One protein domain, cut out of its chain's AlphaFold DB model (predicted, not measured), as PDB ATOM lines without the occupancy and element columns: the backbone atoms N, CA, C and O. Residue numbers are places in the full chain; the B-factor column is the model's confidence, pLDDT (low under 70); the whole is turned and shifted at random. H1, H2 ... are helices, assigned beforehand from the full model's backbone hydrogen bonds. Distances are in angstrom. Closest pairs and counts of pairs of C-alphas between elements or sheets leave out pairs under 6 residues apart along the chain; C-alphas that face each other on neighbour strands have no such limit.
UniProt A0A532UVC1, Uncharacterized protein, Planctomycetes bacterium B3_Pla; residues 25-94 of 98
ATOM      1  N   ALA A  25     -27.385  32.158  70.596       94.00
ATOM      2  CA  ALA A  25     -27.994  32.081  69.268       94.00
ATOM      3  C   ALA A  25     -27.053  31.478  68.207       94.00
ATOM      4  O   ALA A  25     -27.528  30.845  67.267       94.00
ATOM      5  N   GLY A  26     -25.736  31.640  68.368       94.44
ATOM      6  CA  GLY A  26     -24.717  31.067  67.487       94.44
ATOM      7  C   GLY A  26     -24.325  29.616  67.792       94.44
ATOM      8  O   GLY A  26     -23.601  29.017  66.995       94.44
ATOM      9  N   LEU A  27     -24.771  29.035  68.912       94.81
ATOM     10  CA  LEU A  27     -24.432  27.656  69.271       94.81
ATOM     11  C   LEU A  27     -25.122  26.652  68.347       94.81
ATOM     12  O   LEU A  27     -26.349  26.662  68.210       94.81
ATOM     13  N   SER A  28     -24.329  25.738  67.781       93.50
ATOM     14  CA  SER A  28     -24.854  24.573  67.067       93.50
ATOM     15  C   SER A  28     -25.550  23.599  68.022       93.50
ATOM     16  O   SER A  28     -25.346  23.643  69.238       93.50
ATOM     17  N   ASP A  29     -26.320  22.664  67.467       91.56
ATOM     18  CA  ASP A  29     -27.002  21.617  68.240       91.56
ATOM     19  C   ASP A  29     -26.028  20.790  69.089       91.56
ATOM     20  O   ASP A  29     -26.343  20.403  70.209       91.56
ATOM     21  N   GLU A  30     -24.813  20.567  68.586       91.56
ATOM     22  CA  GLU A  30     -23.749  19.845  69.290       91.56
ATOM     23  C   GLU A  30     -23.296  20.604  70.543       91.56
ATOM     24  O   GLU A  30     -23.180  20.017  71.615       91.56
ATOM     25  N   HIS A  31     -23.107  21.923  70.438       95.00
ATOM     26  CA  HIS A  31     -22.773  22.764  71.588       95.00
ATOM     27  C   HIS A  31     -23.915  22.785  72.607       95.00
ATOM     28  O   HIS A  31     -23.691  22.594  73.800       95.00
ATOM     29  N   ARG A  32     -25.154  22.970  72.136       94.56
ATOM     30  CA  ARG A  32     -26.349  22.986  72.994       94.56
ATOM     31  C   ARG A  32     -26.514  21.666  73.740       94.56
ATOM     32  O   ARG A  32     -26.762  21.676  74.940       94.56
ATOM     33  N   MET A  33     -26.302  20.544  73.057       92.19
ATOM     34  CA  MET A  33     -26.320  19.216  73.667       92.19
ATOM     35  C   MET A  33     -25.289  19.100  74.794       92.19
ATOM     36  O   MET A  33     -25.622  18.612  75.869       92.19
ATOM     37  N   LEU A  34     -24.058  19.578  74.593       94.44
ATOM     38  CA  LEU A  34     -23.022  19.557  75.630       94.44
ATOM     39  C   LEU A  34     -23.409  20.407  76.851       94.44
ATOM     40  O   LEU A  34     -23.252  19.947  77.981       94.44
ATOM     41  N   VAL A  35     -23.987  21.595  76.645       95.88
ATOM     42  CA  VAL A  35     -24.512  22.442  77.737       95.88
ATOM     43  C   VAL A  35     -25.621  21.726  78.517       95.88
ATOM     44  O   VAL A  35     -25.630  21.743  79.747       95.88
ATOM     45  N   ILE A  36     -26.528  21.042  77.819       93.12
ATOM     46  CA  ILE A  36     -27.605  20.265  78.442       93.12
ATOM     47  C   ILE A  36     -27.035  19.099  79.261       93.12
ATOM     48  O   ILE A  36     -27.412  18.902  80.416       93.12
ATOM     49  N   LEU A  37     -26.093  18.344  78.691       92.75
ATOM     50  CA  LEU A  37     -25.457  17.216  79.373       92.75
ATOM     51  C   LEU A  37     -24.682  17.670  80.613       92.75
ATOM     52  O   LEU A  37     -24.735  16.991  81.637       92.75
ATOM     53  N   LYS A  38     -24.010  18.828  80.554       95.00
ATOM     54  CA  LYS A  38     -23.311  19.442  81.693       95.00
ATOM     55  C   LYS A  38     -24.274  19.642  82.862       95.00
ATOM     56  O   LYS A  38     -23.974  19.217  83.976       95.00
ATOM     57  N   ALA A  39     -25.443  20.223  82.602       94.75
ATOM     58  CA  ALA A  39     -26.457  20.457  83.628       94.75
ATOM     59  C   ALA A  39     -27.072  19.157  84.178       94.75
ATOM     60  O   ALA A  39     -27.329  19.059  85.374       94.75
ATOM     61  N   GLN A  40     -27.301  18.153  83.327       92.31
ATOM     62  CA  GLN A  40     -28.018  16.932  83.714       92.31
ATOM     63  C   GLN A  40     -27.147  15.858  84.373       92.31
ATOM     64  O   GLN A  40     -27.638  15.122  85.225       92.31
ATOM     65  N   LEU A  41     -25.890  15.715  83.944       93.06
ATOM     66  CA  LEU A  41     -25.038  14.579  84.319       93.06
ATOM     67  C   LEU A  41     -23.821  14.977  85.155       93.06
ATOM     68  O   LEU A  41     -23.251  14.126  85.832       93.06
ATOM     69  N   TYR A  42     -23.420  16.245  85.093       94.19
ATOM     70  CA  TYR A  42     -22.157  16.720  85.655       94.19
ATOM     71  C   TYR A  42     -22.353  17.860  86.661       94.19
ATOM     72  O   TYR A  42     -21.435  18.645  86.885       94.19
ATOM     73  N   ASP A  43     -23.544  17.976  87.259       92.75
ATOM     74  CA  ASP A  43     -23.890  18.998  88.262       92.75
ATOM     75  C   ASP A  43     -23.560  20.438  87.824       92.75
ATOM     76  O   ASP A  43     -23.161  21.274  88.639       92.75
ATOM     77  N   GLY A  44     -23.661  20.728  86.522       94.00
ATOM     78  CA  GLY A  44     -23.312  22.043  85.987       94.00
ATOM     79  C   GLY A  44     -21.805  22.330  85.966       94.00
ATOM     80  O   GLY A  44     -21.409  23.491  85.947       94.00
ATOM     81  N   LYS A  45     -20.936  21.311  85.964       95.56
ATOM     82  CA  LYS A  45     -19.473  21.489  85.957       95.56
ATOM     83  C   LYS A  45     -18.848  20.957  84.676       95.56
ATOM     84  O   LYS A  45     -18.949  19.770  84.371       95.56
ATOM     85  N   TRP A  46     -18.155  21.830  83.949       96.88
ATOM     86  CA  TRP A  46     -17.430  21.445  82.737       96.88
ATOM     87  C   TRP A  46     -16.244  20.537  83.035       96.88
ATOM     88  O   TRP A  46     -15.960  19.635  82.258       96.88
ATOM     89  N   GLU A  47     -15.587  20.736  84.176       96.12
ATOM     90  CA  GLU A  47     -14.394  19.996  84.582       96.12
ATOM     91  C   GLU A  47     -14.686  18.497  84.692       96.12
ATOM     92  O   GLU A  47     -13.942  17.685  84.156       96.12
ATOM     93  N   LEU A  48     -15.828  18.128  85.287       95.12
ATOM     94  CA  LEU A  48     -16.229  16.724  85.406       95.12
ATOM     95  C   LEU A  48     -16.520  16.087  84.039       95.12
ATOM     96  O   LEU A  48     -16.234  14.909  83.834       95.12
ATOM     97  N   MET A  49     -17.075  16.857  83.097       94.81
ATOM     98  CA  MET A  49     -17.312  16.375  81.736       94.81
ATOM     99  C   MET A  49     -16.000  16.231  80.953       94.81
ATOM    100  O   MET A  49     -15.821  15.247  80.239       94.81
ATOM    101  N   LEU A  50     -15.076  17.184  81.092       95.50
ATOM    102  CA  LEU A  50     -13.752  17.123  80.469       95.50
ATOM    103  C   LEU A  50     -12.954  15.918  80.974       95.50
ATOM    104  O   LEU A  50     -12.392  15.188  80.156       95.50
ATOM    105  N   ASP A  51     -12.969  15.666  82.284       94.44
ATOM    106  CA  ASP A  51     -12.334  14.493  82.892       94.44
ATOM    107  C   ASP A  51     -12.913  13.186  82.319       94.44
ATOM    108  O   ASP A  51     -12.168  12.255  82.003       94.44
ATOM    109  N   ASP A  52     -14.234  13.104  82.116       92.50
ATOM    110  CA  ASP A  52     -14.887  11.927  81.520       92.50
ATOM    111  C   ASP A  52     -14.440  11.682  80.069       92.50
ATOM    112  O   ASP A  52     -14.119  10.556  79.670       92.50
ATOM    113  N   LEU A  53     -14.361  12.754  79.275       92.25
ATOM    114  CA  LEU A  53     -13.904  12.696  77.887       92.25
ATOM    115  C   LEU A  53     -12.423  12.302  77.787       92.25
ATOM    116  O   LEU A  53     -12.058  11.516  76.907       92.25
ATOM    117  N   GLN A  54     -11.580  12.793  78.697       91.75
ATOM    118  CA  GLN A  54     -10.163  12.425  78.779       91.75
ATOM    119  C   GLN A  54      -9.992  10.957  79.183       91.75
ATOM    120  O   GLN A  54      -9.298  10.212  78.488       91.75
ATOM    121  N   ASN A  55     -10.718  10.494  80.205       92.00
ATOM    122  CA  ASN A  55     -10.746   9.082  80.592       92.00
ATOM    123  C   ASN A  55     -11.122   8.180  79.415       92.00
ATOM    124  O   ASN A  55     -10.494   7.145  79.182       92.00
ATOM    125  N   ARG A  56     -12.098   8.601  78.608       89.75
ATOM    126  CA  ARG A  56     -12.500   7.863  77.412       89.75
ATOM    127  C   ARG A  56     -11.406   7.803  76.340       89.75
ATOM    128  O   ARG A  56     -11.305   6.775  75.668       89.75
ATOM    129  N   LEU A  57     -10.602   8.854  76.161       88.12
ATOM    130  CA  LEU A  57      -9.451   8.836  75.243       88.12
ATOM    131  C   LEU A  57      -8.364   7.860  75.702       88.12
ATOM    132  O   LEU A  57      -7.732   7.213  74.869       88.12
ATOM    133  N   GLU A  58      -8.171   7.743  77.013       90.00
ATOM    134  CA  GLU A  58      -7.176   6.857  77.621       90.00
ATOM    135  C   GLU A  58      -7.640   5.396  77.727       90.00
ATOM    136  O   GLU A  58      -6.836   4.502  77.987       90.00
ATOM    137  N   GLY A  59      -8.927   5.128  77.486       87.88
ATOM    138  CA  GLY A  59      -9.521   3.799  77.651       87.88
ATOM    139  C   GLY A  59      -9.891   3.464  79.099       87.88
ATOM    140  O   GLY A  59     -10.173   2.301  79.401       87.88
ATOM    141  N   ASN A  60      -9.923   4.463  79.981       88.75
ATOM    142  CA  ASN A  60     -10.401   4.340  81.353       88.75
ATOM    143  C   ASN A  60     -11.942   4.262  81.391       88.75
ATOM    144  O   ASN A  60     -12.611   4.630  80.419       88.75
ATOM    145  N   PRO A  61     -12.542   3.785  82.497       85.31
ATOM    146  CA  PRO A  61     -13.985   3.871  82.710       85.31
ATOM    147  C   PRO A  61     -14.492   5.319  82.642       85.31
ATOM    148  O   PRO A  61     -13.840   6.227  83.146       85.31
ATOM    149  N   TYR A  62     -15.668   5.508  82.044       83.56
ATOM    150  CA  TYR A  62     -16.310   6.808  81.842       83.56
ATOM    151  C   TYR A  62     -17.838   6.679  81.974       83.56
ATOM    152  O   TYR A  62     -18.387   5.573  81.902       83.56
ATOM    153  N   ILE A  63     -18.520   7.800  82.188       78.94
ATOM    154  CA  ILE A  63     -19.926   7.912  82.578       78.94
ATOM    155  C   ILE A  63     -20.839   7.916  81.347       78.94
ATOM    156  O   ILE A  63     -21.878   7.249  81.365       78.94
ATOM    157  N   PHE A  64     -20.478   8.621  80.264       77.44
ATOM    158  CA  PHE A  64     -21.393   8.820  79.131       77.44
ATOM    159  C   PHE A  64     -20.766   8.669  77.732       77.44
ATOM    160  O   PHE A  64     -19.614   9.011  77.475       77.44
ATOM    161  N   LYS A  65     -21.553   8.168  76.765       73.62
ATOM    162  CA  LYS A  65     -21.130   7.978  75.365       73.62
ATOM    163  C   LYS A  65     -21.705   9.059  74.450       73.62
ATOM    164  O   LYS A  65     -22.772   8.876  73.872       73.62
ATOM    165  N   LEU A  66     -20.944  10.128  74.226       69.88
ATOM    166  CA  LEU A  66     -21.103  10.966  73.028       69.88
ATOM    167  C   LEU A  66     -20.607  10.216  71.779       69.88
ATOM    168  O   LEU A  66     -19.858   9.237  71.887       69.88
ATOM    169  N   ALA A  67     -21.032  10.632  70.588       66.25
ATOM    170  CA  ALA A  67     -20.613  10.022  69.322       66.25
ATOM    171  C   ALA A  67     -19.074  10.072  69.122       66.25
ATOM    172  O   ALA A  67     -18.327  10.524  69.986       66.25
ATOM    173  N   ASN A  68     -18.560   9.575  67.993       67.81
ATOM    174  CA  ASN A  68     -17.119   9.386  67.725       67.81
ATOM    175  C   ASN A  68     -16.283  10.692  67.570       67.81
ATOM    176  O   ASN A  68     -15.350  10.718  66.773       67.81
ATOM    177  N   ARG A  69     -16.605  11.775  68.290       84.19
ATOM    178  CA  ARG A  69     -16.043  13.132  68.134       84.19
ATOM    179  C   ARG A  69     -15.480  13.712  69.440       84.19
ATOM    180  O   ARG A  69     -15.587  14.902  69.689       84.19
ATOM    181  N   ILE A  70     -14.861  12.871  70.273       89.12
ATOM    182  CA  ILE A  70     -14.404  13.254  71.625       89.12
ATOM    183  C   ILE A  70     -13.496  14.496  71.615       89.12
ATOM    184  O   ILE A  70     -13.661  15.370  72.453       89.12
ATOM    185  N   LYS A  71     -12.549  14.582  70.669       90.56
ATOM    186  CA  LYS A  71     -11.627  15.728  70.571       90.56
ATOM    187  C   LYS A  71     -12.362  17.023  70.234       90.56
ATOM    188  O   LYS A  71     -12.165  18.014  70.923       90.56
ATOM    189  N   ASP A  72     -13.238  16.978  69.234       92.38
ATOM    190  CA  ASP A  72     -14.059  18.127  68.859       92.38
ATOM    191  C   ASP A  72     -14.931  18.573  70.048       92.38
ATOM    192  O   ASP A  72     -15.088  19.762  70.290       92.38
ATOM    193  N   ASP A  73     -15.493  17.633  70.814       92.81
ATOM    194  CA  ASP A  73     -16.320  17.952  71.983       92.81
ATOM    195  C   ASP A  73     -15.506  18.593  73.117       92.81
ATOM    196  O   ASP A  73     -15.995  19.532  73.740       92.81
ATOM    197  N   ILE A  74     -14.257  18.163  73.336       94.44
ATOM    198  CA  ILE A  74     -13.331  18.834  74.265       94.44
ATOM    199  C   ILE A  74     -13.107  20.288  73.830       94.44
ATOM    200  O   ILE A  74     -13.315  21.192  74.633       94.44
ATOM    201  N   GLU A  75     -12.773  20.528  72.557       95.50
ATOM    202  CA  GLU A  75     -12.545  21.887  72.037       95.50
ATOM    203  C   GLU A  75     -13.795  22.775  72.179       95.50
ATOM    204  O   GLU A  75     -13.702  23.943  72.568       95.50
ATOM    205  N   ARG A  76     -14.987  22.222  71.916       95.75
ATOM    206  CA  ARG A  76     -16.262  22.931  72.116       95.75
ATOM    207  C   ARG A  76     -16.495  23.289  73.583       95.75
ATOM    208  O   ARG A  76     -16.938  24.402  73.864       95.75
ATOM    209  N   ILE A  77     -16.230  22.362  74.509       96.31
ATOM    210  CA  ILE A  77     -16.393  22.604  75.949       96.31
ATOM    211  C   ILE A  77     -15.429  23.689  76.414       96.31
ATOM    212  O   ILE A  77     -15.869  24.624  77.072       96.31
ATOM    213  N   GLU A  78     -14.153  23.613  76.041       97.00
ATOM    214  CA  GLU A  78     -13.156  24.622  76.412       97.00
ATOM    215  C   GLU A  78     -13.556  26.016  75.904       97.00
ATOM    216  O   GLU A  78     -13.505  26.993  76.654       97.00
ATOM    217  N   TYR A  79     -14.040  26.108  74.661       97.12
ATOM    218  CA  TYR A  79     -14.552  27.355  74.090       97.12
ATOM    219  C   TYR A  79     -15.740  27.929  74.882       97.12
ATOM    220  O   TYR A  79     -15.781  29.127  75.176       97.12
ATOM    221  N   MET A  80     -16.703  27.086  75.262       97.50
ATOM    222  CA  MET A  80     -17.873  27.508  76.040       97.50
ATOM    223  C   MET A  80     -17.525  27.853  77.496       97.50
ATOM    224  O   MET A  80     -18.012  28.855  78.016       97.50
ATOM    225  N   GLN A  81     -16.655  27.074  78.142       97.31
ATOM    226  CA  GLN A  81     -16.180  27.308  79.509       97.31
ATOM    227  C   GLN A  81     -15.413  28.633  79.608       97.31
ATOM    228  O   GLN A  81     -15.575  29.389  80.569       97.31
ATOM    229  N   GLU A  82     -14.602  28.952  78.598       96.94
ATOM    230  CA  GLU A  82     -13.920  30.240  78.496       96.94
ATOM    231  C   GLU A  82     -14.923  31.400  78.448       96.94
ATOM    232  O   GLU A  82     -14.782  32.379  79.186       96.94
ATOM    233  N   PHE A  83     -15.965  31.275  77.621       96.31
ATOM    234  CA  PHE A  83     -17.011  32.287  77.512       96.31
ATOM    235  C   PHE A  83     -17.779  32.478  78.830       96.31
ATOM    236  O   PHE A  83     -17.962  33.617  79.272       96.31
ATOM    237  N   GLU A  84     -18.171  31.385  79.493       95.38
ATOM    238  CA  GLU A  84     -18.812  31.419  80.815       95.38
ATOM    239  C   GLU A  84     -17.951  32.155  81.838       95.38
ATOM    240  O   GLU A  84     -18.447  33.011  82.572       95.38
ATOM    241  N   ARG A  85     -16.638  31.899  81.849       94.94
ATOM    242  CA  ARG A  85     -15.706  32.557  82.769       94.94
ATOM    243  C   ARG A  85     -15.575  34.057  82.498       94.94
ATOM    244  O   ARG A  85     -15.510  34.841  83.446       94.94
ATOM    245  N   GLN A  86     -15.532  34.464  81.229       92.69
ATOM    246  CA  GLN A  86     -15.430  35.875  80.838       92.69
ATOM    247  C   GLN A  86     -16.697  36.662  81.181       92.69
ATOM    248  O   GLN A  86     -16.609  37.787  81.676       92.69
ATOM    249  N   CYS A  87     -17.866  36.067  80.942       90.94
ATOM    250  CA  CYS A  87     -19.156  36.716  81.172       90.94
ATOM    251  C   CYS A  87     -19.715  36.486  82.585       90.94
ATOM    252  O   CYS A  87     -20.650  37.179  82.975       90.94
ATOM    253  N   LYS A  88     -19.127  35.563  83.362       92.31
ATOM    254  CA  LYS A  88     -19.603  35.107  84.681       92.31
ATOM    255  C   LYS A  88     -21.057  34.627  84.639       92.31
ATOM    256  O   LYS A  88     -21.873  35.042  85.459       92.31
ATOM    257  N   VAL A  89     -21.357  33.769  83.671       93.62
ATOM    258  CA  VAL A  89     -22.688  33.184  83.445       93.62
ATOM    259  C   VAL A  89     -22.603  31.666  83.387       93.62
ATOM    260  O   VAL A  89     -21.532  31.125  83.129       93.62
ATOM    261  N   ASP A  90     -23.738  30.998  83.565       94.12
ATOM    262  CA  ASP A  90     -23.907  29.591  83.214       94.12
ATOM    263  C   ASP A  90     -24.749  29.500  81.935       94.12
ATOM    264  O   ASP A  90     -25.896  29.946  81.896       94.12
ATOM    265  N   LEU A  91     -24.189  28.935  80.865       94.88
ATOM    266  CA  LEU A  91     -24.896  28.796  79.591       94.88
ATOM    267  C   LEU A  91     -26.128  27.898  79.713       94.88
ATOM    268  O   LEU A  91     -27.060  28.053  78.923       94.88
ATOM    269  N   SER A  92     -26.171  26.990  80.691       94.06
ATOM    270  CA  SER A  92     -27.332  26.120  80.905       94.06
ATOM    271  C   SER A  92     -28.585  26.876  81.349       94.06
ATOM    272  O   SER A  92     -29.690  26.406  81.094       94.06
ATOM    273  N   GLU A  93     -28.441  28.081  81.907       92.56
ATOM    274  CA  GLU A  93     -29.570  28.961  82.235       92.56
ATOM    275  C   GLU A  93     -30.144  29.683  81.004       92.56
ATOM    276  O   GLU A  93     -31.217  30.286  81.069       92.56
ATOM    277  N   HIS A  94     -29.434  29.637  79.873       91.31
ATOM    278  CA  HIS A  94     -29.771  30.375  78.655       91.31
ATOM    279  C   HIS A  94     -30.066  29.473  77.450       91.31
ATOM    280  O   HIS A  94     -30.591  29.950  76.442       91.31
TER     281      HIS A  94
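What this domain is: This is residues 25 to 94 of the 98 residues of an uncharacterized protein of Planctomycetes bacterium B3_Pla (UniProt A0A532UVC1). Two helices, H2 and H3, fold back as a hairpin whose helices run side by side along part of their length, and a third helix, H1, crosses one face of it, about perpendicular to both and packing on H3. The long link from H2 to H3 and the last printed residues, after H3, both turn toward the side where H1 lies. The printed part has 70 residues with three named helices, H1, H2 and H3 in that order along the chain, and no named strand; its class is all helix. It is compact, with a radius of gyration of the C-alphas of 11.6 A, and its outline is elongated, spanning 34 by 21 by 19 A.

Where its parts are: The printed part begins at Ala 25, with its C-alpha at (-27.994, 32.081, 69.268). H1, residues 29 to 41, begins at C-alpha 29 at (-27.002, 21.617, 68.240) and measures 17.7 A from first to last C-alpha. A tight link of 4 residues leads to H2, residues 46 to 58, which measures 18.6 A. A long link of 11 residues then leads to H3, residues 70 to 87, the longest helix, with 18 residues and 25.8 A. H3 ends at C-alpha 87 at (-19.156, 36.716, 81.172), and residues 88 to 94 follow it.

How they stand to each other: H2 and H3 form a helical hairpin. They touch, and their closest C-alphas are those of Leu 53 and Ile 70, 6.3 A apart. Their lines stand at a shallow tilt of 18 degrees, and they run opposite ways. H1 touches H3 with residues 31 to 34 alone, and H3 touches H1 with residues 73 to 77 alone. The closest C-alphas of this pair are those of His 31 and Arg 76, 6.5 A apart, and the two lines are about perpendicular, at 78 degrees. H1 and H2 are close but not clearly touching, with the C-alphas of Lys 38 and Trp 46 the closest, 6.3 A apart; their lines are about perpendicular, at 77 degrees. In H1, H2 and H3 every O i to N i+4 pair is within hydrogen-bond range.

The domain as a whole: The two C-alphas farthest apart are those of Ala 25 and Asn 60, at 35.0 A, while the first and last printed C-alphas, those of Ala 25 and His 94, are 9.7 A apart. The printed part has no cut. The link from H2 to H3 is long. The mean pLDDT of the printed part is 91.4, and residues 66 to 68, in that link, are under 70.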